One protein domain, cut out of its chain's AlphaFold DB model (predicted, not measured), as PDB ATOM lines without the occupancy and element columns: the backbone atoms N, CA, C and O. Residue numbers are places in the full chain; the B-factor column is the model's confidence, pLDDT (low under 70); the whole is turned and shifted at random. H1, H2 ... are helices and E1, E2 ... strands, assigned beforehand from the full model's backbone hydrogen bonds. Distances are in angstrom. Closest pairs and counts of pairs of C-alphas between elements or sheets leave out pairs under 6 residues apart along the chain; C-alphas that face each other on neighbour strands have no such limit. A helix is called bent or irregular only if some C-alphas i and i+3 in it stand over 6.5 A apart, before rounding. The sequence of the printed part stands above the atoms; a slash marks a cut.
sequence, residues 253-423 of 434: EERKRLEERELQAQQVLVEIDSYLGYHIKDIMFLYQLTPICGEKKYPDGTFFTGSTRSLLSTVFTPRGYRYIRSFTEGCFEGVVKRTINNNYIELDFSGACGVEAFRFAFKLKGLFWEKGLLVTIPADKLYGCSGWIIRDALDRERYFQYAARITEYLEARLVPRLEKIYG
ATOM      1  N   GLU A 253     -72.786 -21.167  16.524       65.25
ATOM      2  CA  GLU A 253     -72.231 -21.495  15.212       65.25
ATOM      3  C   GLU A 253     -70.780 -21.993  15.297       65.25
ATOM      4  O   GLU A 253     -70.418 -22.991  14.673       65.25
ATOM      5  N   GLU A 254     -69.962 -21.358  16.134       56.88
ATOM      6  CA  GLU A 254     -68.574 -21.759  16.342       56.88
ATOM      7  C   GLU A 254     -68.487 -23.096  17.085       56.88
ATOM      8  O   GLU A 254     -67.631 -23.925  16.783       56.88
ATOM      9  N   ARG A 255     -69.403 -23.360  18.031       66.19
ATOM     10  CA  ARG A 255     -69.479 -24.678  18.682       66.19
ATOM     11  C   ARG A 255     -69.748 -25.785  17.661       66.19
ATOM     12  O   ARG A 255     -69.036 -26.786  17.681       66.19
ATOM     13  N   LYS A 256     -70.698 -25.574  16.747       70.62
ATOM     14  CA  LYS A 256     -71.043 -26.548  15.699       70.62
ATOM     15  C   LYS A 256     -69.866 -26.852  14.775       70.62
ATOM     16  O   LYS A 256     -69.555 -28.016  14.559       70.62
ATOM     17  N   ARG A 257     -69.144 -25.831  14.304       68.06
ATOM     18  CA  ARG A 257     -67.956 -26.025  13.447       68.06
ATOM     19  C   ARG A 257     -66.866 -26.858  14.127       68.06
ATOM     20  O   ARG A 257     -66.175 -27.641  13.482       68.06
ATOM     21  N   LEU A 258     -66.698 -26.690  15.435       65.75
ATOM     22  CA  LEU A 258     -65.722 -27.448  16.214       65.75
ATOM     23  C   LEU A 258     -66.148 -28.896  16.430       65.75
ATOM     24  O   LEU A 258     -65.324 -29.794  16.283       65.75
ATOM     25  N   GLU A 259     -67.425 -29.122  16.732       74.38
ATOM     26  CA  GLU A 259     -68.008 -30.464  16.799       74.38
ATOM     27  C   GLU A 259     -67.869 -31.192  15.449       74.38
ATOM     28  O   GLU A 259     -67.490 -32.362  15.419       74.38
ATOM     29  N   GLU A 260     -68.074 -30.494  14.327       77.88
ATOM     30  CA  GLU A 260     -67.865 -31.036  12.977       77.88
ATOM     31  C   GLU A 260     -66.405 -31.427  12.716       77.88
ATOM     32  O   GLU A 260     -66.145 -32.521  12.214       77.88
ATOM     33  N   ARG A 261     -65.436 -30.573  13.072       79.19
ATOM     34  CA  ARG A 261     -64.002 -30.893  12.934       79.19
ATOM     35  C   ARG A 261     -63.594 -32.076  13.802       79.19
ATOM     36  O   ARG A 261     -62.847 -32.939  13.349       79.19
ATOM     37  N   GLU A 262     -64.106 -32.134  15.025       79.81
ATOM     38  CA  GLU A 262     -63.843 -33.232  15.950       79.81
ATOM     39  C   GLU A 262     -64.408 -34.555  15.417       79.81
ATOM     40  O   GLU A 262     -63.730 -35.583  15.448       79.81
ATOM     41  N   LEU A 263     -65.615 -34.515  14.845       83.81
ATOM     42  CA  LEU A 263     -66.230 -35.658  14.182       83.81
ATOM     43  C   LEU A 263     -65.413 -36.111  12.964       83.81
ATOM     44  O   LEU A 263     -65.158 -37.305  12.814       83.81
ATOM     45  N   GLN A 264     -64.961 -35.177  12.123       86.81
ATOM     46  CA  GLN A 264     -64.096 -35.481  10.979       86.81
ATOM     47  C   GLN A 264     -62.778 -36.118  11.430       86.81
ATOM     48  O   GLN A 264     -62.366 -37.139  10.880       86.81
ATOM     49  N   ALA A 265     -62.128 -35.564  12.455       83.50
ATOM     50  CA  ALA A 265     -60.890 -36.112  12.998       83.50
ATOM     51  C   ALA A 265     -61.104 -37.527  13.554       83.50
ATOM     52  O   ALA A 265     -60.302 -38.421  13.285       83.50
ATOM     53  N   GLN A 266     -62.212 -37.760  14.262       85.81
ATOM     54  CA  GLN A 266     -62.558 -39.080  14.780       85.81
ATOM     55  C   GLN A 266     -62.807 -40.095  13.656       85.81
ATOM     56  O   GLN A 266     -62.347 -41.230  13.751       85.81
ATOM     57  N   GLN A 267     -63.488 -39.698  12.577       89.81
ATOM     58  CA  GLN A 267     -63.695 -40.553  11.403       89.81
ATOM     59  C   GLN A 267     -62.365 -40.948  10.753       89.81
ATOM     60  O   GLN A 267     -62.162 -42.124  10.454       89.81
ATOM     61  N   VAL A 268     -61.440 -39.994  10.599       89.38
ATOM     62  CA  VAL A 268     -60.088 -40.262  10.082       89.38
ATOM     63  C   VAL A 268     -59.349 -41.256  10.981       89.38
ATOM     64  O   VAL A 268     -58.749 -42.201  10.475       89.38
ATOM     65  N   LEU A 269     -59.393 -41.064  12.303       86.38
ATOM     66  CA  LEU A 269     -58.729 -41.956  13.254       86.38
ATOM     67  C   LEU A 269     -59.287 -43.381  13.179       86.38
ATOM     68  O   LEU A 269     -58.505 -44.321  13.097       86.38
ATOM     69  N   VAL A 270     -60.613 -43.543  13.142       86.12
ATOM     70  CA  VAL A 270     -61.272 -44.858  13.037       86.12
ATOM     71  C   VAL A 270     -60.943 -45.553  11.713       86.12
ATOM     72  O   VAL A 270     -60.670 -46.750  11.696       86.12
ATOM     73  N   GLU A 271     -60.944 -44.816  10.601       88.69
ATOM     74  CA  GLU A 271     -60.590 -45.352   9.282       88.69
ATOM     75  C   GLU A 271     -59.144 -45.868   9.256       88.69
ATOM     76  O   GLU A 271     -58.884 -46.986   8.805       88.69
ATOM     77  N   ILE A 272     -58.204 -45.070   9.775       87.12
ATOM     78  CA  ILE A 272     -56.783 -45.426   9.818       87.12
ATOM     79  C   ILE A 272     -56.525 -46.578  10.793       87.12
ATOM     80  O   ILE A 272     -55.767 -47.482  10.448       87.12
ATOM     81  N   ASP A 273     -57.151 -46.579  11.971       83.50
ATOM     82  CA  ASP A 273     -57.010 -47.649  12.966       83.50
ATOM     83  C   ASP A 273     -57.530 -48.991  12.430       83.50
ATOM     84  O   ASP A 273     -56.847 -50.012  12.520       83.50
ATOM     85  N   SER A 274     -58.683 -48.972  11.753       82.75
ATOM     86  CA  SER A 274     -59.228 -50.145  11.064       82.75
ATOM     87  C   SER A 274     -58.247 -50.684  10.019       82.75
ATOM     88  O   SER A 274     -57.912 -51.870  10.030       82.75
ATOM     89  N   TYR A 275     -57.707 -49.812   9.159       82.00
ATOM     90  CA  TYR A 275     -56.732 -50.205   8.140       82.00
ATOM     91  C   TYR A 275     -55.438 -50.762   8.748       82.00
ATOM     92  O   TYR A 275     -54.924 -51.788   8.297       82.00
ATOM     93  N   LEU A 276     -54.921 -50.118   9.798       77.31
ATOM     94  CA  LEU A 276     -53.760 -50.603  10.535       77.31
ATOM     95  C   LEU A 276     -54.009 -52.004  11.097       77.31
ATOM     96  O   LEU A 276     -53.147 -52.861  10.943       77.31
ATOM     97  N   GLY A 277     -55.184 -52.271  11.667       71.00
ATOM     98  CA  GLY A 277     -55.544 -53.598  12.170       71.00
ATOM     99  C   GLY A 277     -55.417 -54.714  11.125       71.00
ATOM    100  O   GLY A 277     -54.985 -55.818  11.463       71.00
ATOM    101  N   TYR A 278     -55.726 -54.429   9.855       70.00
ATOM    102  CA  TYR A 278     -55.579 -55.388   8.754       70.00
ATOM    103  C   TYR A 278     -54.126 -55.549   8.288       70.00
ATOM    104  O   TYR A 278     -53.679 -56.673   8.068       70.00
ATOM    105  N   HIS A 279     -53.377 -54.450   8.172       69.19
ATOM    106  CA  HIS A 279     -52.050 -54.446   7.539       69.19
ATOM    107  C   HIS A 279     -50.869 -54.573   8.503       69.19
ATOM    108  O   HIS A 279     -49.749 -54.862   8.077       69.19
ATOM    109  N   ILE A 280     -51.083 -54.400   9.808       68.12
ATOM    110  CA  ILE A 280     -50.018 -54.540  10.809       68.12
ATOM    111  C   ILE A 280     -49.415 -55.947  10.790       68.12
ATOM    112  O   ILE A 280     -48.221 -56.099  11.023       68.12
ATOM    113  N   LYS A 281     -50.210 -56.965  10.432       64.12
ATOM    114  CA  LYS A 281     -49.737 -58.342  10.272       64.12
ATOM    115  C   LYS A 281     -48.707 -58.462   9.150       64.12
ATOM    116  O   LYS A 281     -47.647 -59.032   9.379       64.12
ATOM    117  N   ASP A 282     -48.969 -57.858   7.993       64.25
ATOM    118  CA  ASP A 282     -48.040 -57.861   6.854       64.25
ATOM    119  C   ASP A 282     -46.715 -57.176   7.215       64.25
ATOM    120  O   ASP A 282     -45.636 -57.665   6.882       64.25
ATOM    121  N   ILE A 283     -46.790 -56.070   7.968       61.62
ATOM    122  CA  ILE A 283     -45.612 -55.351   8.470       61.62
ATOM    123  C   ILE A 283     -44.832 -56.226   9.464       61.62
ATOM    124  O   ILE A 283     -43.604 -56.248   9.409       61.62
ATOM    125  N   MET A 284     -45.524 -56.975  10.333       59.25
ATOM    126  CA  MET A 284     -44.931 -57.878  11.327       59.25
ATOM    127  C   MET A 284     -44.213 -59.091  10.725       59.25
ATOM    128  O   MET A 284     -43.229 -59.558  11.293       59.25
ATOM    129  N   PHE A 285     -44.651 -59.606   9.575       55.56
ATOM    130  CA  PHE A 285     -43.974 -60.741   8.937       55.56
ATOM    131  C   PHE A 285     -42.536 -60.416   8.499       55.56
ATOM    132  O   PHE A 285     -41.712 -61.326   8.391       55.56
ATOM    133  N   LEU A 286     -42.206 -59.135   8.297       52.38
ATOM    134  CA  LEU A 286     -40.921 -58.710   7.737       52.38
ATOM    135  C   LEU A 286     -39.717 -58.865   8.678       52.38
ATOM    136  O   LEU A 286     -38.611 -59.037   8.174       52.38
ATOM    137  N   TYR A 287     -39.886 -58.829  10.006       54.19
ATOM    138  CA  TYR A 287     -38.741 -58.903  10.937       54.19
ATOM    139  C   TYR A 287     -38.832 -60.068  11.942       54.19
ATOM    140  O   TYR A 287     -38.115 -60.059  12.942       54.19
ATOM    141  N   GLN A 288     -39.705 -61.057  11.686       57.19
ATOM    142  CA  GLN A 288     -39.830 -62.340  12.402       57.19
ATOM    143  C   GLN A 288     -39.524 -62.248  13.909       57.19
ATOM    144  O   GLN A 288     -38.475 -62.699  14.381       57.19
ATOM    145  N   LEU A 289     -40.432 -61.658  14.691       56.28
ATOM    146  CA  LEU A 289     -40.403 -61.913  16.136       56.28
ATOM    147  C   LEU A 289     -40.741 -63.394  16.355       56.28
ATOM    148  O   LEU A 289     -41.443 -63.993  15.540       56.28
ATOM    149  N   THR A 290     -40.222 -64.011  17.418       54.56
ATOM    150  CA  THR A 290     -40.510 -65.426  17.724       54.56
ATOM    151  C   THR A 290     -41.642 -65.516  18.755       54.56
ATOM    152  O   THR A 290     -41.474 -64.985  19.858       54.56
ATOM    153  N   PRO A 291     -42.786 -66.164  18.452       53.50
ATOM    154  CA  PRO A 291     -43.917 -66.208  19.376       53.50
ATOM    155  C   PRO A 291     -43.616 -67.151  20.547       53.50
ATOM    156  O   PRO A 291     -42.827 -68.090  20.411       53.50
ATOM    157  N   ILE A 292     -44.230 -66.918  21.714       50.91
ATOM    158  CA  ILE A 292     -44.104 -67.824  22.868       50.91
ATOM    159  C   ILE A 292     -45.371 -68.620  23.049       50.91
ATOM    160  O   ILE A 292     -46.393 -68.117  23.504       50.91
ATOM    161  N   CYS A 293     -45.262 -69.896  22.734       45.06
ATOM    162  CA  CYS A 293     -46.382 -70.807  22.750       45.06
ATOM    163  C   CYS A 293     -46.185 -71.790  23.907       45.06
ATOM    164  O   CYS A 293     -45.195 -72.523  23.943       45.06
ATOM    165  N   GLY A 294     -47.109 -71.747  24.873       46.41
ATOM    166  CA  GLY A 294     -47.129 -72.591  26.073       46.41
ATOM    167  C   GLY A 294     -46.676 -71.913  27.378       46.41
ATOM    168  O   GLY A 294     -46.017 -70.876  27.366       46.41
ATOM    169  N   GLU A 295     -47.018 -72.546  28.509       41.31
ATOM    170  CA  GLU A 295     -46.704 -72.167  29.904       41.31
ATOM    171  C   GLU A 295     -45.204 -72.294  30.252       41.31
ATOM    172  O   GLU A 295     -44.815 -72.885  31.264       41.31
ATOM    173  N   LYS A 296     -44.302 -71.785  29.411       44.88
ATOM    174  CA  LYS A 296     -42.889 -71.736  29.790       44.88
ATOM    175  C   LYS A 296     -42.706 -70.615  30.803       44.88
ATOM    176  O   LYS A 296     -42.794 -69.443  30.451       44.88
ATOM    177  N   LYS A 297     -42.449 -71.008  32.061       45.22
ATOM    178  CA  LYS A 297     -41.864 -70.149  33.098       45.22
ATOM    179  C   LYS A 297     -40.826 -69.246  32.436       45.22
ATOM    180  O   LYS A 297     -39.944 -69.755  31.739       45.22
ATOM    181  N   TYR A 298     -40.990 -67.937  32.612       49.28
ATOM    182  CA  TYR A 298     -40.031 -66.932  32.172       49.28
ATOM    183  C   TYR A 298     -38.625 -67.424  32.537       49.28
ATOM    184  O   TYR A 298     -38.407 -67.691  33.719       49.28
ATOM    185  N   PRO A 299     -37.713 -67.638  31.567       46.81
ATOM    186  CA  PRO A 299     -36.348 -68.006  31.899       46.81
ATOM    187  C   PRO A 299     -35.800 -66.915  32.813       46.81
ATOM    188  O   PRO A 299     -35.969 -65.727  32.539       46.81
ATOM    189  N   ASP A 300     -35.259 -67.349  33.940       43.88
ATOM    190  CA  ASP A 300     -34.948 -66.540  35.109       43.88
ATOM    191  C   ASP A 300     -34.279 -65.197  34.745       43.88
ATOM    192  O   ASP A 300     -33.099 -65.130  34.412       43.88
ATOM    193  N   GLY A 301     -35.051 -64.108  34.805       46.31
ATOM    194  CA  GLY A 301     -34.547 -62.746  35.011       46.31
ATOM    195  C   GLY A 301     -33.698 -62.084  33.918       46.31
ATOM    196  O   GLY A 301     -33.197 -60.988  34.169       46.31
ATOM    197  N   THR A 302     -33.532 -62.646  32.717       46.62
ATOM    198  CA  THR A 302     -32.775 -61.967  31.645       46.62
ATOM    199  C   THR A 302     -33.647 -60.952  30.906       46.62
ATOM    200  O   THR A 302     -34.040 -61.157  29.761       46.62
ATOM    201  N   PHE A 303     -33.973 -59.847  31.573       53.22
ATOM    202  CA  PHE A 303     -34.495 -58.659  30.903       53.22
ATOM    203  C   PHE A 303     -33.336 -57.918  30.233       53.22
ATOM    204  O   PHE A 303     -32.252 -57.795  30.804       53.22
ATOM    205  N   PHE A 304     -33.548 -57.412  29.020       53.66
ATOM    206  CA  PHE A 304     -32.551 -56.581  28.352       53.66
ATOM    207  C   PHE A 304     -32.260 -55.315  29.182       53.66
ATOM    208  O   PHE A 304     -33.143 -54.484  29.391       53.66
ATOM    209  N   THR A 305     -31.009 -55.158  29.619       53.78
ATOM    210  CA  THR A 305     -30.524 -54.033  30.443       53.78
ATOM    211  C   THR A 305     -29.851 -52.921  29.633       53.78
ATOM    212  O   THR A 305     -29.366 -51.945  30.207       53.78
ATOM    213  N   GLY A 306     -29.777 -53.047  28.304       59.94
ATOM    214  CA  GLY A 306     -29.127 -52.037  27.473       59.94
ATOM    215  C   GLY A 306     -29.943 -50.748  27.359       59.94
ATOM    216  O   GLY A 306     -31.157 -50.717  27.574       59.94
ATOM    217  N   SER A 307     -29.259 -49.658  27.003       69.25
ATOM    218  CA  SER A 307     -29.876 -48.335  26.899       69.25
ATOM    219  C   SER A 307     -30.888 -48.288  25.752       69.25
ATOM    220  O   SER A 307     -30.525 -48.210  24.578       69.25
ATOM    221  N   THR A 308     -32.173 -48.278  26.092       75.69
ATOM    222  CA  THR A 308     -33.275 -48.067  25.149       75.69
ATOM    223  C   THR A 308     -33.104 -46.782  24.332       75.69
ATOM    224  O   THR A 308     -33.376 -46.776  23.133       75.69
ATOM    225  N   ARG A 309     -32.588 -45.711  24.956       79.31
ATOM    226  CA  ARG A 309     -32.300 -44.427  24.306       79.31
ATOM    227  C   ARG A 309     -31.397 -44.599  23.092       79.31
ATOM    228  O   ARG A 309     -31.645 -43.970  22.064       79.31
ATOM    229  N   SER A 310     -30.367 -45.440  23.200       81.12
ATOM    230  CA  SER A 310     -29.458 -45.712  22.084       81.12
ATOM    231  C   SER A 310     -30.205 -46.355  20.919       81.12
ATOM    232  O   SER A 310     -30.064 -45.906  19.789       81.12
ATOM    233  N   LEU A 311     -31.041 -47.361  21.195       80.62
ATOM    234  CA  LEU A 311     -31.811 -48.061  20.164       80.62
ATOM    235  C   LEU A 311     -32.851 -47.145  19.504       80.62
ATOM    236  O   LEU A 311     -32.944 -47.102  18.279       80.62
ATOM    237  N   LEU A 312     -33.587 -46.365  20.301       84.25
ATOM    238  CA  LEU A 312     -34.530 -45.370  19.791       84.25
ATOM    239  C   LEU A 312     -33.829 -44.341  18.904       84.25
ATOM    240  O   LEU A 312     -34.332 -44.022  17.832       84.25
ATOM    241  N   SER A 313     -32.649 -43.863  19.306       86.56
ATOM    242  CA  SER A 313     -31.882 -42.897  18.511       86.56
ATOM    243  C   SER A 313     -31.420 -43.509  17.184       86.56
ATOM    244  O   SER A 313     -31.643 -42.914  16.133       86.56
ATOM    245  N   THR A 314     -30.873 -44.729  17.195       87.12
ATOM    246  CA  THR A 314     -30.456 -45.435  15.969       87.12
ATOM    247  C   THR A 314     -31.602 -45.577  14.967       87.12
ATOM    248  O   THR A 314     -31.406 -45.395  13.767       87.12
ATOM    249  N   VAL A 315     -32.813 -45.873  15.446       88.44
ATOM    250  CA  VAL A 315     -33.968 -46.099  14.574       88.44
ATOM    251  C   VAL A 315     -34.640 -44.789  14.142       88.44
ATOM    252  O   VAL A 315     -34.988 -44.632  12.971       88.44
ATOM    253  N   PHE A 316     -34.839 -43.836  15.050       91.06
ATOM    254  CA  PHE A 316     -35.702 -42.677  14.811       91.06
ATOM    255  C   PHE A 316     -34.940 -41.392  14.445       91.06
ATOM    256  O   PHE A 316     -35.476 -40.572  13.696       91.06
ATOM    257  N   THR A 317     -33.679 -41.217  14.854       90.69
ATOM    258  CA  THR A 317     -32.888 -40.028  14.476       90.69
ATOM    259  C   THR A 317     -32.708 -39.876  12.960       90.69
ATOM    260  O   THR A 317     -32.946 -38.772  12.466       90.69
ATOM    261  N   PRO A 318     -32.426 -40.940  12.176       93.38
ATOM    262  CA  PRO A 318     -32.391 -40.838  10.711       93.38
ATOM    263  C   PRO A 318     -33.715 -40.377  10.077       93.38
ATOM    264  O   PRO A 318     -33.730 -39.936   8.933       93.38
ATOM    265  N   ARG A 319     -34.831 -40.468  10.811       91.75
ATOM    266  CA  ARG A 319     -36.181 -40.063  10.378       91.75
ATOM    267  C   ARG A 319     -36.564 -38.651  10.836       91.75
ATOM    268  O   ARG A 319     -37.700 -38.224  10.618       91.75
ATOM    269  N   GLY A 320     -35.631 -37.927  11.460       91.56
ATOM    270  CA  GLY A 320     -35.822 -36.559  11.946       91.56
ATOM    271  C   GLY A 320     -36.408 -36.457  13.355       91.56
ATOM    272  O   GLY A 320     -36.784 -35.364  13.776       91.56
ATOM    273  N   TYR A 321     -36.492 -37.567  14.087       92.00
ATOM    274  CA  TYR A 321     -36.952 -37.564  15.472       92.00
ATOM    275  C   TYR A 321     -35.807 -37.301  16.453       92.00
ATOM    276  O   TYR A 321     -34.662 -37.712  16.247       92.00
ATOM    277  N   ARG A 322     -36.144 -36.673  17.576       87.69
ATOM    278  CA  ARG A 322     -35.259 -36.459  18.721       87.69
ATOM    279  C   ARG A 322     -35.798 -37.215  19.925       87.69
ATOM    280  O   ARG A 322     -37.004 -37.284  20.128       87.69
ATOM    281  N   TYR A 323     -34.899 -37.780  20.716       84.88
ATOM    282  CA  TYR A 323     -35.261 -38.456  21.957       84.88
ATOM    283  C   TYR A 323     -35.763 -37.455  23.005       84.88
ATOM    284  O   TYR A 323     -35.132 -36.416  23.195       84.88
ATOM    285  N   ILE A 324     -36.843 -37.802  23.707       78.56
ATOM    286  CA  ILE A 324     -37.381 -37.054  24.853       78.56
ATOM    287  C   ILE A 324     -37.401 -37.957  26.093       78.56
ATOM    288  O   ILE A 324     -37.630 -39.166  26.005       78.56
ATOM    289  N   ARG A 325     -37.058 -37.384  27.254       65.50
ATOM    290  CA  ARG A 325     -36.761 -38.148  28.475       65.50
ATOM    291  C   ARG A 325     -38.030 -38.670  29.162       65.50
ATOM    292  O   ARG A 325     -39.103 -38.087  29.078       65.50
ATOM    293  N   SER A 326     -37.854 -39.779  29.875       55.31
ATOM    294  CA  SER A 326     -38.847 -40.462  30.707       55.31
ATOM    295  C   SER A 326     -39.368 -39.591  31.865       55.31
ATOM    296  O   SER A 326     -38.583 -39.172  32.713       55.31
ATOM    297  N   PHE A 327     -40.686 -39.355  31.928       52.16
ATOM    298  CA  PHE A 327     -41.353 -38.589  33.002       52.16
ATOM    299  C   PHE A 327     -41.728 -39.426  34.236       52.16
ATOM    300  O   PHE A 327     -42.222 -38.889  35.224       52.16
ATOM    301  N   THR A 328     -41.527 -40.742  34.199       42.81
ATOM    302  CA  THR A 328     -41.858 -41.642  35.311       42.81
ATOM    303  C   THR A 328     -40.821 -42.742  35.394       42.81
ATOM    304  O   THR A 328     -40.526 -43.362  34.379       42.81
ATOM    305  N   GLU A 329     -40.285 -42.951  36.598       42.69
ATOM    306  CA  GLU A 329     -39.330 -43.995  36.990       42.69
ATOM    307  C   GLU A 329     -39.378 -45.237  36.087       42.69
ATOM    308  O   GLU A 329     -40.138 -46.179  36.294       42.69
ATOM    309  N   GLY A 330     -38.558 -45.217  35.041       45.31
ATOM    310  CA  GLY A 330     -38.239 -46.384  34.243       45.31
ATOM    311  C   GLY A 330     -39.249 -46.831  33.190       45.31
ATOM    312  O   GLY A 330     -38.774 -47.478  32.280       45.31
ATOM    313  N   CYS A 331     -40.559 -46.532  33.215       51.81
ATOM    314  CA  CYS A 331     -41.510 -47.296  32.367       51.81
ATOM    315  C   CYS A 331     -41.837 -46.720  30.964       51.81
ATOM    316  O   CYS A 331     -42.285 -47.489  30.104       51.81
ATOM    317  N   PHE A 332     -41.623 -45.423  30.707       63.38
ATOM    318  CA  PHE A 332     -41.982 -44.777  29.431       63.38
ATOM    319  C   PHE A 332     -40.805 -44.031  28.811       63.38
ATOM    320  O   PHE A 332     -40.139 -43.247  29.488       63.38
ATOM    321  N   GLU A 333     -40.584 -44.245  27.520       77.50
ATOM    322  CA  GLU A 333     -39.597 -43.518  26.721       77.50
ATOM    323  C   GLU A 333     -40.248 -42.995  25.453       77.50
ATOM    324  O   GLU A 333     -41.144 -43.653  24.925       77.50
ATOM    325  N   GLY A 334     -39.803 -41.841  24.956       83.81
ATOM    326  CA  GLY A 334     -40.432 -41.237  23.793       83.81
ATOM    327  C   GLY A 334     -39.470 -40.585  22.818       83.81
ATOM    328  O   GLY A 334     -38.304 -40.313  23.115       83.81
ATOM    329  N   VAL A 335     -39.982 -40.339  21.619       88.12
ATOM    330  CA  VAL A 335     -39.306 -39.536  20.600       88.12
ATOM    331  C   VAL A 335     -40.278 -38.521  20.010       88.12
ATOM    332  O   VAL A 335     -41.472 -38.789  19.899       88.12
ATOM    333  N   VAL A 336     -39.762 -37.363  19.600       89.50
ATOM    334  CA  VAL A 336     -40.551 -36.264  19.037       89.50
ATOM    335  C   VAL A 336     -39.999 -35.804  17.689       89.50
ATOM    336  O   VAL A 336     -38.787 -35.790  17.483       89.50
ATOM    337  N   LYS A 337     -40.873 -35.397  16.769       91.50
ATOM    338  CA  LYS A 337     -40.524 -34.797  15.473       91.50
ATOM    339  C   LYS A 337     -41.447 -33.624  15.165       91.50
ATOM    340  O   LYS A 337     -42.657 -33.736  15.328       91.50
ATOM    341  N   ARG A 338     -40.887 -32.520  14.669       87.06
ATOM    342  CA  ARG A 338     -41.662 -31.381  14.157       87.06
ATOM    343  C   ARG A 338     -42.111 -31.657  12.720       87.06
ATOM    344  O   ARG A 338     -41.313 -32.122  11.905       87.06
ATOM    345  N   THR A 339     -43.374 -31.384  12.410       88.88
ATOM    346  CA  THR A 339     -43.927 -31.465  11.052       88.88
ATOM    347  C   THR A 339     -43.631 -30.188  10.266       88.88
ATOM    348  O   THR A 339     -43.229 -29.166  10.824       88.88
ATOM    349  N   ILE A 340     -43.865 -30.225   8.953       86.62
ATOM    350  CA  ILE A 340     -43.717 -29.052   8.073       86.62
ATOM    351  C   ILE A 340     -44.683 -27.927   8.485       86.62
ATOM    352  O   ILE A 340     -44.354 -26.752   8.364       86.62
ATOM    353  N   ASN A 341     -45.844 -28.284   9.037       82.38
ATOM    354  CA  ASN A 341     -46.868 -27.349   9.502       82.38
ATOM    355  C   ASN A 341     -46.686 -26.954  10.982       82.38
ATOM    356  O   ASN A 341     -47.646 -26.566  11.645       82.38
ATOM    357  N   ASN A 342     -45.462 -27.063  11.516       76.19
ATOM    358  CA  ASN A 342     -45.090 -26.716  12.897       76.19
ATOM    359  C   ASN A 342     -45.872 -27.448  13.999       76.19
ATOM    360  O   ASN A 342     -45.843 -27.027  15.153       76.19
ATOM    361  N   ASN A 343     -46.549 -28.546  13.668       82.56
ATOM    362  CA  ASN A 343     -47.116 -29.455  14.659       82.56
ATOM    363  C   ASN A 343     -46.034 -30.446  15.121       82.56
ATOM    364  O   ASN A 343     -44.947 -30.515  14.543       82.56
ATOM    365  N   TYR A 344     -46.324 -31.236  16.149       88.12
ATOM    366  CA  TYR A 344     -45.387 -32.202  16.715       88.12
ATOM    367  C   TYR A 344     -45.963 -33.603  16.683       88.12
ATOM    368  O   TYR A 344     -47.092 -33.833  17.103       88.12
ATOM    369  N   ILE A 345     -45.163 -34.549  16.215       91.75
ATOM    370  CA  ILE A 345     -45.420 -35.970  16.375       91.75
ATOM    371  C   ILE A 345     -44.642 -36.428  17.601       91.75
ATOM    372  O   ILE A 345     -43.419 -36.328  17.610       91.75
ATOM    373  N   GLU A 346     -45.334 -36.947  18.602       90.25
ATOM    374  CA  GLU A 346     -44.763 -37.605  19.774       90.25
ATOM    375  C   GLU A 346     -45.092 -39.098  19.711       90.25
ATOM    376  O   GLU A 346     -46.232 -39.490  19.450       90.25
ATOM    377  N   LEU A 347     -44.078 -39.929  19.936       88.88
ATOM    378  CA  LEU A 347     -44.222 -41.370  20.081       88.88
ATOM    379  C   LEU A 347     -43.871 -41.751  21.510       88.88
ATOM    380  O   LEU A 347     -42.724 -41.563  21.905       88.88
ATOM    381  N   ASP A 348     -44.822 -42.329  22.239       84.06
ATOM    382  CA  ASP A 348     -44.599 -42.823  23.601       84.06
ATOM    383  C   ASP A 348     -44.573 -44.345  23.615       84.06
ATOM    384  O   ASP A 348     -45.573 -44.988  23.293       84.06
ATOM    385  N   PHE A 349     -43.461 -44.936  24.037       79.94
ATOM    386  CA  PHE A 349     -43.275 -46.378  24.123       79.94
ATOM    387  C   PHE A 349     -43.496 -46.854  25.559       79.94
ATOM    388  O   PHE A 349     -42.718 -46.535  26.460       79.94
ATOM    389  N   SER A 350     -44.540 -47.658  25.771       67.94
ATOM    390  CA  SER A 350     -44.759 -48.369  27.032       67.94
ATOM    391  C   SER A 350     -44.060 -49.723  26.939       67.94
ATOM    392  O   SER A 350     -44.550 -50.615  26.247       67.94
ATOM    393  N   GLY A 351     -42.893 -49.891  27.559       54.34
ATOM    394  CA  GLY A 351     -42.151 -51.141  27.347       54.34
ATOM    395  C   GLY A 351     -40.992 -51.437  28.281       54.34
ATOM    396  O   GLY A 351     -40.260 -52.390  28.033       54.34
ATOM    397  N   ALA A 352     -40.784 -50.657  29.336       46.28
ATOM    398  CA  ALA A 352     -39.601 -50.827  30.174       46.28
ATOM    399  C   ALA A 352     -39.838 -51.620  31.473       46.28
ATOM    400  O   ALA A 352     -38.909 -51.804  32.251       46.28
ATOM    401  N   CYS A 353     -41.043 -52.165  31.673       44.75
ATOM    402  CA  CYS A 353     -41.429 -52.833  32.922       44.75
ATOM    403  C   CYS A 353     -41.767 -54.331  32.742       44.75
ATOM    404  O   CYS A 353     -42.635 -54.886  33.405       44.75
ATOM    405  N   GLY A 354     -41.008 -55.007  31.872       45.38
ATOM    406  CA  GLY A 354     -40.776 -56.451  31.970       45.38
ATOM    407  C   GLY A 354     -41.624 -57.339  31.071       45.38
ATOM    408  O   GLY A 354     -41.055 -58.192  30.401       45.38
ATOM    409  N   VAL A 355     -42.942 -57.190  30.985       45.31
ATOM    410  CA  VAL A 355     -43.736 -58.104  30.149       45.31
ATOM    411  C   VAL A 355     -45.043 -57.453  29.698       45.31
ATOM    412  O   VAL A 355     -45.600 -56.619  30.398       45.31
ATOM    413  N   GLU A 356     -45.526 -57.909  28.543       49.44
ATOM    414  CA  GLU A 356     -46.903 -57.803  28.054       49.44
ATOM    415  C   GLU A 356     -47.277 -56.507  27.311       49.44
ATOM    416  O   GLU A 356     -47.679 -55.489  27.865       49.44
ATOM    417  N   ALA A 357     -47.256 -56.661  25.982       51.53
ATOM    418  CA  ALA A 357     -47.789 -55.800  24.929       51.53
ATOM    419  C   ALA A 357     -46.861 -54.686  24.417       51.53
ATOM    420  O   ALA A 357     -46.738 -53.604  24.982       51.53
ATOM    421  N   PHE A 358     -46.307 -54.947  23.231       64.19
ATOM    422  CA  PHE A 358     -45.717 -53.960  22.337       64.19
ATOM    423  C   PHE A 358     -46.752 -52.898  21.968       64.19
ATOM    424  O   PHE A 358     -47.580 -53.088  21.069       64.19
ATOM    425  N   ARG A 359     -46.716 -51.779  22.686       73.94
ATOM    426  CA  ARG A 359     -47.619 -50.656  22.468       73.94
ATOM    427  C   ARG A 359     -46.833 -49.369  22.411       73.94
ATOM    428  O   ARG A 359     -45.952 -49.130  23.235       73.94
ATOM    429  N   PHE A 360     -47.182 -48.543  21.440       81.06
ATOM    430  CA  PHE A 360     -46.755 -47.160  21.444       81.06
ATOM    431  C   PHE A 360     -47.936 -46.254  21.126       81.06
ATOM    432  O   PHE A 360     -48.823 -46.616  20.352       81.06
ATOM    433  N   ALA A 361     -47.972 -45.087  21.754       85.12
ATOM    434  CA  ALA A 361     -48.922 -44.051  21.398       85.12
ATOM    435  C   ALA A 361     -48.293 -43.175  20.317       85.12
ATOM    436  O   ALA A 361     -47.237 -42.596  20.545       85.12
ATOM    437  N   PHE A 362     -48.937 -43.077  19.158       91.00
ATOM    438  CA  PHE A 362     -48.650 -42.040  18.173       91.00
ATOM    439  C   PHE A 362     -49.534 -40.842  18.491       91.00
ATOM    440  O   PHE A 362     -50.755 -40.980  18.478       91.00
ATOM    441  N   LYS A 363     -48.950 -39.675  18.742       89.38
ATOM    442  CA  LYS A 363     -49.674 -38.438  19.038       89.38
ATOM    443  C   LYS A 363     -49.231 -37.346  18.084       89.38
ATOM    444  O   LYS A 363     -48.046 -37.070  17.969       89.38
ATOM    445  N   LEU A 364     -50.184 -36.702  17.430       89.50
ATOM    446  CA  LEU A 364     -49.996 -35.462  16.698       89.50
ATOM    447  C   LEU A 364     -50.569 -34.317  17.535       89.50
ATOM    448  O   LEU A 364     -51.752 -34.321  17.882       89.50
ATOM    449  N   LYS A 365     -49.708 -33.360  17.864       81.19
ATOM    450  CA  LYS A 365     -49.976 -32.225  18.740       81.19
ATOM    451  C   LYS A 365     -49.823 -30.925  17.968       81.19
ATOM    452  O   LYS A 365     -48.759 -30.653  17.415       81.19
ATOM    453  N   GLY A 366     -50.871 -30.115  17.962       69.12
ATOM    454  CA  GLY A 366     -50.780 -28.693  17.650       69.12
ATOM    455  C   GLY A 366     -50.957 -27.851  18.910       69.12
ATOM    456  O   GLY A 366     -51.211 -28.383  19.989       69.12
ATOM    457  N   LEU A 367     -50.879 -26.527  18.768       60.84
ATOM    458  CA  LEU A 367     -50.936 -25.579  19.892       60.84
ATOM    459  C   LEU A 367     -52.107 -25.816  20.869       60.84
ATOM    460  O   LEU A 367     -51.953 -25.621  22.072       60.84
ATOM    461  N   PHE A 368     -53.268 -26.249  20.368       63.19
ATOM    462  CA  PHE A 368     -54.483 -26.423  21.175       63.19
ATOM    463  C   PHE A 368     -55.206 -27.748  20.954       63.19
ATOM    464  O   PHE A 368     -56.346 -27.896  21.390       63.19
ATOM    465  N   TRP A 369     -54.595 -28.698  20.257       65.31
ATOM    466  CA  TRP A 369     -55.242 -29.963  19.945       65.31
ATOM    467  C   TRP A 369     -54.234 -31.100  19.963       65.31
ATOM    468  O   TRP A 369     -53.076 -30.943  19.586       65.31
ATOM    469  N   GLU A 370     -54.702 -32.265  20.387       81.31
ATOM    470  CA  GLU A 370     -53.943 -33.503  20.363       81.31
ATOM    471  C   GLU A 370     -54.845 -34.595  19.802       81.31
ATOM    472  O   GLU A 370     -55.994 -34.764  20.228       81.31
ATOM    473  N   LYS A 371     -54.326 -35.332  18.822       85.62
ATOM    474  CA  LYS A 371     -54.971 -36.515  18.260       85.62
ATOM    475  C   LYS A 371     -53.952 -37.614  18.122       85.62
ATOM    476  O   LYS A 371     -52.826 -37.376  17.710       85.62
ATOM    477  N   GLY A 372     -54.351 -38.829  18.444       84.81
ATOM    478  CA  GLY A 372     -53.418 -39.930  18.437       84.81
ATOM    479  C   GLY A 372     -54.097 -41.276  18.391       84.81
ATOM    480  O   GLY A 372     -55.310 -41.388  18.564       84.81
ATOM    481  N   LEU A 373     -53.277 -42.286  18.155       83.62
ATOM    482  CA  LEU A 373     -53.661 -43.684  18.147       83.62
ATOM    483  C   LEU A 373     -52.761 -44.430  19.120       83.62
ATOM    484  O   LEU A 373     -51.541 -44.252  19.121       83.62
ATOM    485  N   LEU A 374     -53.366 -45.288  19.937       83.44
ATOM    486  CA  LEU A 374     -52.616 -46.282  20.686       83.44
ATOM    487  C   LEU A 374     -52.407 -47.489  19.776       83.44
ATOM    488  O   LEU A 374     -53.300 -48.317  19.609       83.44
ATOM    489  N   VAL A 375     -51.218 -47.598  19.198       78.94
ATOM    490  CA  VAL A 375     -50.874 -48.716  18.329       78.94
ATOM    491  C   VAL A 375     -50.516 -49.904  19.204       78.94
ATOM    492  O   VAL A 375     -49.501 -49.901  19.901       78.94
ATOM    493  N   THR A 376     -51.354 -50.936  19.155       72.44
ATOM    494  CA  THR A 376     -51.051 -52.233  19.760       72.44
ATOM    495  C   THR A 376     -50.601 -53.178  18.667       72.44
ATOM    496  O   THR A 376     -51.369 -53.478  17.758       72.44
ATOM    497  N   ILE A 377     -49.371 -53.674  18.766       63.91
ATOM    498  CA  ILE A 377     -48.900 -54.733  17.879       63.91
ATOM    499  C   ILE A 377     -49.591 -56.031  18.328       63.91
ATOM    500  O   ILE A 377     -49.363 -56.471  19.462       63.91
ATOM    501  N   PRO A 378     -50.482 -56.624  17.511       53.56
ATOM    502  CA  PRO A 378     -51.254 -57.778  17.937       53.56
ATOM    503  C   PRO A 378     -50.330 -58.962  18.246       53.56
ATOM    504  O   PRO A 378     -49.478 -59.354  17.451       53.56
ATOM    505  N   ALA A 379     -50.527 -59.568  19.416       51.62
ATOM    506  CA  ALA A 379     -50.097 -60.939  19.633       51.62
ATOM    507  C   ALA A 379     -51.026 -61.838  18.819       51.62
ATOM    508  O   ALA A 379     -52.244 -61.811  19.018       51.62
ATOM    509  N   ASP A 380     -50.481 -62.578  17.856       45.22
ATOM    510  CA  ASP A 380     -51.292 -63.491  17.066       45.22
ATOM    511  C   ASP A 380     -51.902 -64.548  17.996       45.22
ATOM    512  O   ASP A 380     -51.232 -65.465  18.470       45.22
ATOM    513  N   LYS A 381     -53.221 -64.456  18.210       38.66
ATOM    514  CA  LYS A 381     -54.009 -65.537  18.824       38.66
ATOM    515  C   LYS A 381     -53.948 -66.832  18.003       38.66
ATOM    516  O   LYS A 381     -54.284 -67.886  18.532       38.66
ATOM    517  N   LEU A 382     -53.515 -66.750  16.739       34.84
ATOM    518  CA  LEU A 382     -53.400 -67.857  15.781       34.84
ATOM    519  C   LEU A 382     -52.552 -69.036  16.280       34.84
ATOM    520  O   LEU A 382     -52.730 -70.141  15.781       34.84
ATOM    521  N   TYR A 383     -51.696 -68.833  17.284       41.28
ATOM    522  CA  TYR A 383     -50.829 -69.887  17.812       41.28
ATOM    523  C   TYR A 383     -51.117 -70.284  19.276       41.28
ATOM    524  O   TYR A 383     -50.417 -71.135  19.820       41.28
ATOM    525  N   GLY A 384     -52.132 -69.708  19.938       38.72
ATOM    526  CA  GLY A 384     -52.386 -69.971  21.367       38.72
ATOM    527  C   GLY A 384     -51.317 -69.381  22.304       38.72
ATOM    528  O   GLY A 384     -51.066 -69.909  23.384       38.72
ATOM    529  N   CYS A 385     -50.664 -68.304  21.869       43.06
ATOM    530  CA  CYS A 385     -49.481 -67.715  22.498       43.06
ATOM    531  C   CYS A 385     -49.913 -66.430  23.229       43.06
ATOM    532  O   CYS A 385     -50.570 -65.573  22.639       43.06
ATOM    533  N   SER A 386     -49.611 -66.316  24.528       45.12
ATOM    534  CA  SER A 386     -50.102 -65.237  25.408       45.12
ATOM    535  C   SER A 386     -49.404 -63.888  25.191       45.12
ATOM    536  O   SER A 386     -49.865 -62.868  25.696       45.12
ATOM    537  N   GLY A 387     -48.329 -63.853  24.401       52.62
ATOM    538  CA  GLY A 387     -47.608 -62.630  24.072       52.62
ATOM    539  C   GLY A 387     -46.294 -62.888  23.335       52.62
ATOM    540  O   GLY A 387     -45.891 -64.028  23.099       52.62
ATOM    541  N   TRP A 388     -45.621 -61.796  22.980       53.75
ATOM    542  CA  TRP A 388     -44.243 -61.777  22.493       53.75
ATOM    543  C   TRP A 388     -43.347 -61.239  23.624       53.75
ATOM    544  O   TRP A 388     -43.717 -60.247  24.252       53.75
ATOM    545  N   ILE A 389     -42.195 -61.863  23.899       55.69
ATOM    546  CA  ILE A 389     -41.210 -61.361  24.882       55.69
ATOM    547  C   ILE A 389     -40.018 -60.760  24.139       55.69
ATOM    548  O   ILE A 389     -39.542 -61.358  23.178       55.69
ATOM    549  N   ILE A 390     -39.518 -59.619  24.627       59.00
ATOM    550  CA  ILE A 390     -38.196 -59.085  24.280       59.00
ATOM    551  C   ILE A 390     -37.163 -59.902  25.052       59.00
ATOM    552  O   ILE A 390     -37.027 -59.730  26.264       59.00
ATOM    553  N   ARG A 391     -36.469 -60.822  24.381       56.94
ATOM    554  CA  ARG A 391     -35.475 -61.680  25.043       56.94
ATOM    555  C   ARG A 391     -34.122 -60.996  25.154       56.94
ATOM    556  O   ARG A 391     -33.354 -61.284  26.066       56.94
ATOM    557  N   ASP A 392     -33.837 -60.097  24.222       63.84
ATOM    558  CA  ASP A 392     -32.539 -59.459  24.078       63.84
ATOM    559  C   ASP A 392     -32.636 -58.085  23.386       63.84
ATOM    560  O   ASP A 392     -33.714 -57.544  23.122       63.84
ATOM    561  N   ALA A 393     -31.469 -57.495  23.119       70.12
ATOM    562  CA  ALA A 393     -31.327 -56.217  22.430       70.12
ATOM    563  C   ALA A 393     -31.935 -56.226  21.022       70.12
ATOM    564  O   ALA A 393     -32.481 -55.217  20.577       70.12
ATOM    565  N   LEU A 394     -31.822 -57.361  20.328       73.44
ATOM    566  CA  LEU A 394     -32.185 -57.516  18.928       73.44
ATOM    567  C   LEU A 394     -33.705 -57.548  18.770       73.44
ATOM    568  O   LEU A 394     -34.239 -56.889  17.881       73.44
ATOM    569  N   ASP A 395     -34.418 -58.237  19.663       71.75
ATOM    570  CA  ASP A 395     -35.884 -58.199  19.710       71.75
ATOM    571  C   ASP A 395     -36.403 -56.773  19.960       71.75
ATOM    572  O   ASP A 395     -37.383 -56.336  19.349       71.75
ATOM    573  N   ARG A 396     -35.721 -56.018  20.833       74.81
ATOM    574  CA  ARG A 396     -36.075 -54.625  21.138       74.81
ATOM    575  C   ARG A 396     -35.804 -53.692  19.962       74.81
ATOM    576  O   ARG A 396     -36.619 -52.820  19.670       74.81
ATOM    577  N   GLU A 397     -34.684 -53.883  19.276       78.19
ATOM    578  CA  GLU A 397     -34.364 -53.148  18.057       78.19
ATOM    579  C   GLU A 397     -35.403 -53.420  16.965       78.19
ATOM    580  O   GLU A 397     -35.957 -52.477  16.402       78.19
ATOM    581  N   ARG A 398     -35.743 -54.694  16.724       77.25
ATOM    582  CA  ARG A 398     -36.790 -55.090  15.771       77.25
ATOM    583  C   ARG A 398     -38.126 -54.445  16.116       77.25
ATOM    584  O   ARG A 398     -38.783 -53.918  15.224       77.25
ATOM    585  N   TYR A 399     -38.510 -54.413  17.394       78.06
ATOM    586  CA  TYR A 399     -39.706 -53.693  17.839       78.06
ATOM    587  C   TYR A 399     -39.697 -52.221  17.421       78.06
ATOM    588  O   TYR A 399     -40.663 -51.747  16.818       78.06
ATOM    589  N   PHE A 400     -38.609 -51.502  17.688       83.25
ATOM    590  CA  PHE A 400     -38.508 -50.107  17.274       83.25
ATOM    591  C   PHE A 400     -38.494 -49.954  15.754       83.25
ATOM    592  O   PHE A 400     -39.115 -49.025  15.246       83.25
ATOM    593  N   GLN A 401     -37.883 -50.882  15.013       84.12
ATOM    594  CA  GLN A 401     -37.947 -50.899  13.551       84.12
ATOM    595  C   GLN A 401     -39.390 -51.087  13.042       84.12
ATOM    596  O   GLN A 401     -39.803 -50.371  12.128       84.12
ATOM    597  N   TYR A 402     -40.198 -51.961  13.656       80.38
ATOM    598  CA  TYR A 402     -41.629 -52.074  13.333       80.38
ATOM    599  C   TYR A 402     -42.388 -50.791  13.646       80.38
ATOM    600  O   TYR A 402     -43.142 -50.298  12.805       80.38
ATOM    601  N   ALA A 403     -42.182 -50.236  14.841       83.94
ATOM    602  CA  ALA A 403     -42.824 -48.994  15.236       83.94
ATOM    603  C   ALA A 403     -42.464 -47.860  14.271       83.94
ATOM    604  O   ALA A 403     -43.339 -47.090  13.889       83.94
ATOM    605  N   ALA A 404     -41.218 -47.802  13.799       89.06
ATOM    606  CA  ALA A 404     -40.780 -46.833  12.805       89.06
ATOM    607  C   ALA A 404     -41.491 -47.005  11.456       89.06
ATOM    608  O   ALA A 404     -41.888 -46.012  10.859       89.06
ATOM    609  N   ARG A 405     -41.733 -48.239  10.993       86.81
ATOM    610  CA  ARG A 405     -42.516 -48.483   9.766       86.81
ATOM    611  C   ARG A 405     -43.982 -48.094   9.907       86.81
ATOM    612  O   ARG A 405     -44.542 -47.477   9.005       86.81
ATOM    613  N   ILE A 406     -44.601 -48.413  11.042       86.69
ATOM    614  CA  ILE A 406     -45.975 -47.976  11.323       86.69
ATOM    615  C   ILE A 406     -46.027 -46.447  11.423       86.69
ATOM    616  O   ILE A 406     -46.947 -45.825  10.902       86.69
ATOM    617  N   THR A 407     -45.014 -45.836  12.032       91.19
ATOM    618  CA  THR A 407     -44.879 -44.380  12.117       91.19
ATOM    619  C   THR A 407     -44.764 -43.757  10.729       91.19
ATOM    620  O   THR A 407     -45.509 -42.833  10.448       91.19
ATOM    621  N   GLU A 408     -43.934 -44.290   9.827       91.38
ATOM    622  CA  GLU A 408     -43.845 -43.822   8.433       91.38
ATOM    623  C   GLU A 408     -45.212 -43.868   7.727       91.38
ATOM    624  O   GLU A 408     -45.597 -42.925   7.034       91.38
ATOM    625  N   TYR A 409     -45.975 -44.945   7.937       88.75
ATOM    626  CA  TYR A 409     -47.328 -45.070   7.398       88.75
ATOM    627  C   TYR A 409     -48.278 -44.003   7.971       88.75
ATOM    628  O   TYR A 409     -49.000 -43.338   7.221       88.75
ATOM    629  N   LEU A 410     -48.265 -43.813   9.293       90.38
ATOM    630  CA  LEU A 410     -49.076 -42.810   9.984       90.38
ATOM    631  C   LEU A 410     -48.689 -41.384   9.577       90.38
ATOM    632  O   LEU A 410     -49.561 -40.570   9.287       90.38
ATOM    633  N   GLU A 411     -47.400 -41.085   9.465       93.56
ATOM    634  CA  GLU A 411     -46.897 -39.810   8.957       93.56
ATOM    635  C   GLU A 411     -47.397 -39.526   7.541       93.56
ATOM    636  O   GLU A 411     -47.842 -38.420   7.257       93.56
ATOM    637  N   ALA A 412     -47.390 -40.521   6.654       91.25
ATOM    638  CA  ALA A 412     -47.820 -40.328   5.274       91.25
ATOM    639  C   ALA A 412     -49.347 -40.188   5.115       91.25
ATOM    640  O   ALA A 412     -49.812 -39.568   4.158       91.25
ATOM    641  N   ARG A 413     -50.143 -40.793   6.008       90.25
ATOM    642  CA  ARG A 413     -51.602 -40.935   5.827       90.25
ATOM    643  C   ARG A 413     -52.439 -40.176   6.847       90.25
ATOM    644  O   ARG A 413     -53.459 -39.598   6.474       90.25
ATOM    645  N   LEU A 414     -52.040 -40.196   8.114       90.75
ATOM    646  CA  LEU A 414     -52.780 -39.576   9.207       90.75
ATOM    647  C   LEU A 414     -52.432 -38.090   9.332       90.75
ATOM    648  O   LEU A 414     -53.342 -37.261   9.386       90.75
ATOM    649  N   VAL A 415     -51.139 -37.744   9.324       92.75
ATOM    650  CA  VAL A 415     -50.681 -36.367   9.581       92.75
ATOM    651  C   VAL A 415     -51.271 -35.361   8.582       92.75
ATOM    652  O   VAL A 415     -51.954 -34.448   9.041       92.75
ATOM    653  N   PRO A 416     -51.179 -35.536   7.246       93.50
ATOM    654  CA  PRO A 416     -51.723 -34.557   6.302       93.50
ATOM    655  C   PRO A 416     -53.238 -34.361   6.433       93.50
ATOM    656  O   PRO A 416     -53.754 -33.272   6.187       93.50
ATOM    657  N   ARG A 417     -53.974 -35.412   6.820       93.88
ATOM    658  CA  ARG A 417     -55.434 -35.351   6.992       93.88
ATOM    659  C   ARG A 417     -55.814 -34.575   8.246       93.88
ATOM    660  O   ARG A 417     -56.707 -33.739   8.176       93.88
ATOM    661  N   LEU A 418     -55.134 -34.824   9.364       86.88
ATOM    662  CA  LEU A 418     -55.367 -34.082  10.603       86.88
ATOM    663  C   LEU A 418     -54.920 -32.621  10.477       86.88
ATOM    664  O   LEU A 418     -55.646 -31.723  10.891       86.88
ATOM    665  N   GLU A 419     -53.789 -32.362   9.824       88.38
ATOM    666  CA  GLU A 419     -53.319 -30.998   9.568       88.38
ATOM    667  C   GLU A 419     -54.232 -30.234   8.604       88.38
ATOM    668  O   GLU A 419     -54.391 -29.027   8.743       88.38
ATOM    669  N   LYS A 420     -54.922 -30.916   7.683       89.62
ATOM    670  CA  LYS A 420     -55.969 -30.288   6.864       89.62
ATOM    671  C   LYS A 420     -57.194 -29.865   7.687       89.62
ATOM    672  O   LYS A 420     -57.860 -28.904   7.316       89.62
ATOM    673  N   ILE A 421     -57.509 -30.579   8.770       82.62
ATOM    674  CA  ILE A 421     -58.661 -30.283   9.641       82.62
ATOM    675  C   ILE A 421     -58.339 -29.135  10.602       82.62
ATOM    676  O   ILE A 421     -59.159 -28.232  10.775       82.62
ATOM    677  N   TYR A 422     -57.164 -29.174  11.236       79.19
ATOM    678  CA  TYR A 422     -56.808 -28.245  12.313       79.19
ATOM    679  C   TYR A 422     -55.836 -27.130  11.905       79.19
ATOM    680  O   TYR A 422     -55.734 -26.135  12.619       79.19
ATOM    681  N   GLY A 423     -55.158 -27.264  10.767       78.38
ATOM    682  CA  GLY A 423     -54.184 -26.298  10.272       78.38
ATOM    683  C   GLY A 423     -52.783 -26.452  10.869       78.38
ATOM    684  O   GLY A 423     -52.470 -27.388  11.615       78.38
TER     685      GLY A 423
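What this domain is: This is residues 253 to 423 of the 434 residues of an uncharacterized protein of Thermincola potens (strain JR) (UniProt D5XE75). What shape do these atoms make? A twisted sheet of five strands, E1 to E5, has a layer of helices over one face: H2, H3 and H4 cover it, and the long H1 packs on edge strand E5. At one end of the long axis, residues 286 to 307 loop out past E6 and pair briefly with it. What is it built of? The 171 printed residues include four named helices and six named strands, in the order H1 H2 E1 E2 E3 E4 E5 E6 H3 H4, class mixed; the sheet is antiparallel, in order E1 E2 E3 E4 E5. The whole is compact, with a radius of gyration of the C-alphas of 17.5 A, and elongated, spanning 61 by 34 by 27 A.

How they stand to each other: How do the strands pair? E1, residues 322 to 324, E2, 332 to 338, E3, 344 to 350, E4, 359 to 366, and E5, 369 to 376, form a meander, each strand the antiparallel neighbour and hairpin partner of the one before. Within hydrogen-bond range are N 322 and O 336, 2.8 A, N 335 and O 347, 3.0 A, N 346 and O 363, 2.8 A, and N 364 and O 371, 2.7 A. Which helices are on the sheet? Together with the sheet, H1, residues 253 to 285, H2, 308 to 319, H3, 393 to 413, and H4, 415 to 422, make two layers, helices on one face of a sheet. H2 runs along the strands at a height over the sheet of 8.7 A; H3 at 9.5 A and H4 at 10.0 A run slantwise to them. How do helices meet? Residues 272 to 284 of H1 touch H3 at a steep tilt of 43 degrees, opposite ways, closest at C-alphas 284 and 402, 7.0 A. Residues 261 to 268 of H1 touch H4 at a shallow tilt of 11 degrees, opposite ways, closest at C-alphas 261 and 421, 6.3 A. H2 touches H3 the same way at a shallow tilt of 34 degrees, only just short of steep, closest at C-alphas 311 and 397, 6.1 A. Are the helix backbones whole? Every O i to N i+4 pair is within hydrogen-bond range in H3 and H4, against 27 of 29 in H1 and 6 of 8 in H2.

Where its parts are: Where do the long elements run? H1 spans 48.8 A from C-alpha 253 at (-72.231, -21.495, 15.212), with a kink of 43 degrees near residue 278, and H3 spans 30.3 A. H1 and H2 are irregular, only just: C-alphas 278 and 281, and 315 and 318, are 6.7 A apart. Where are the shorter ones? E4 and E5 span 22.7 A each, E2 20.3 A, E3 19.2 A, H2 17.0 A, H4 10.5 A and E1 6.5 A. E6, residues 385 to 387, spans 5.6 A and pairs with no named strand, while H4 ends with C-alpha 422 at (-56.808, -28.245, 12.313).

The domain as a whole: How far does it reach? The C-alphas of Glu 253 and Asp 300, the two farthest apart, are 61.8 A apart, and the printed part has no cut. Which links and regions stand out? The link from H1 to H2, residues 286 to 307, is long. Mean pLDDT of the printed part is 71.7, and 71 residues are under 70, among them 279 to 307 and 377 to 392.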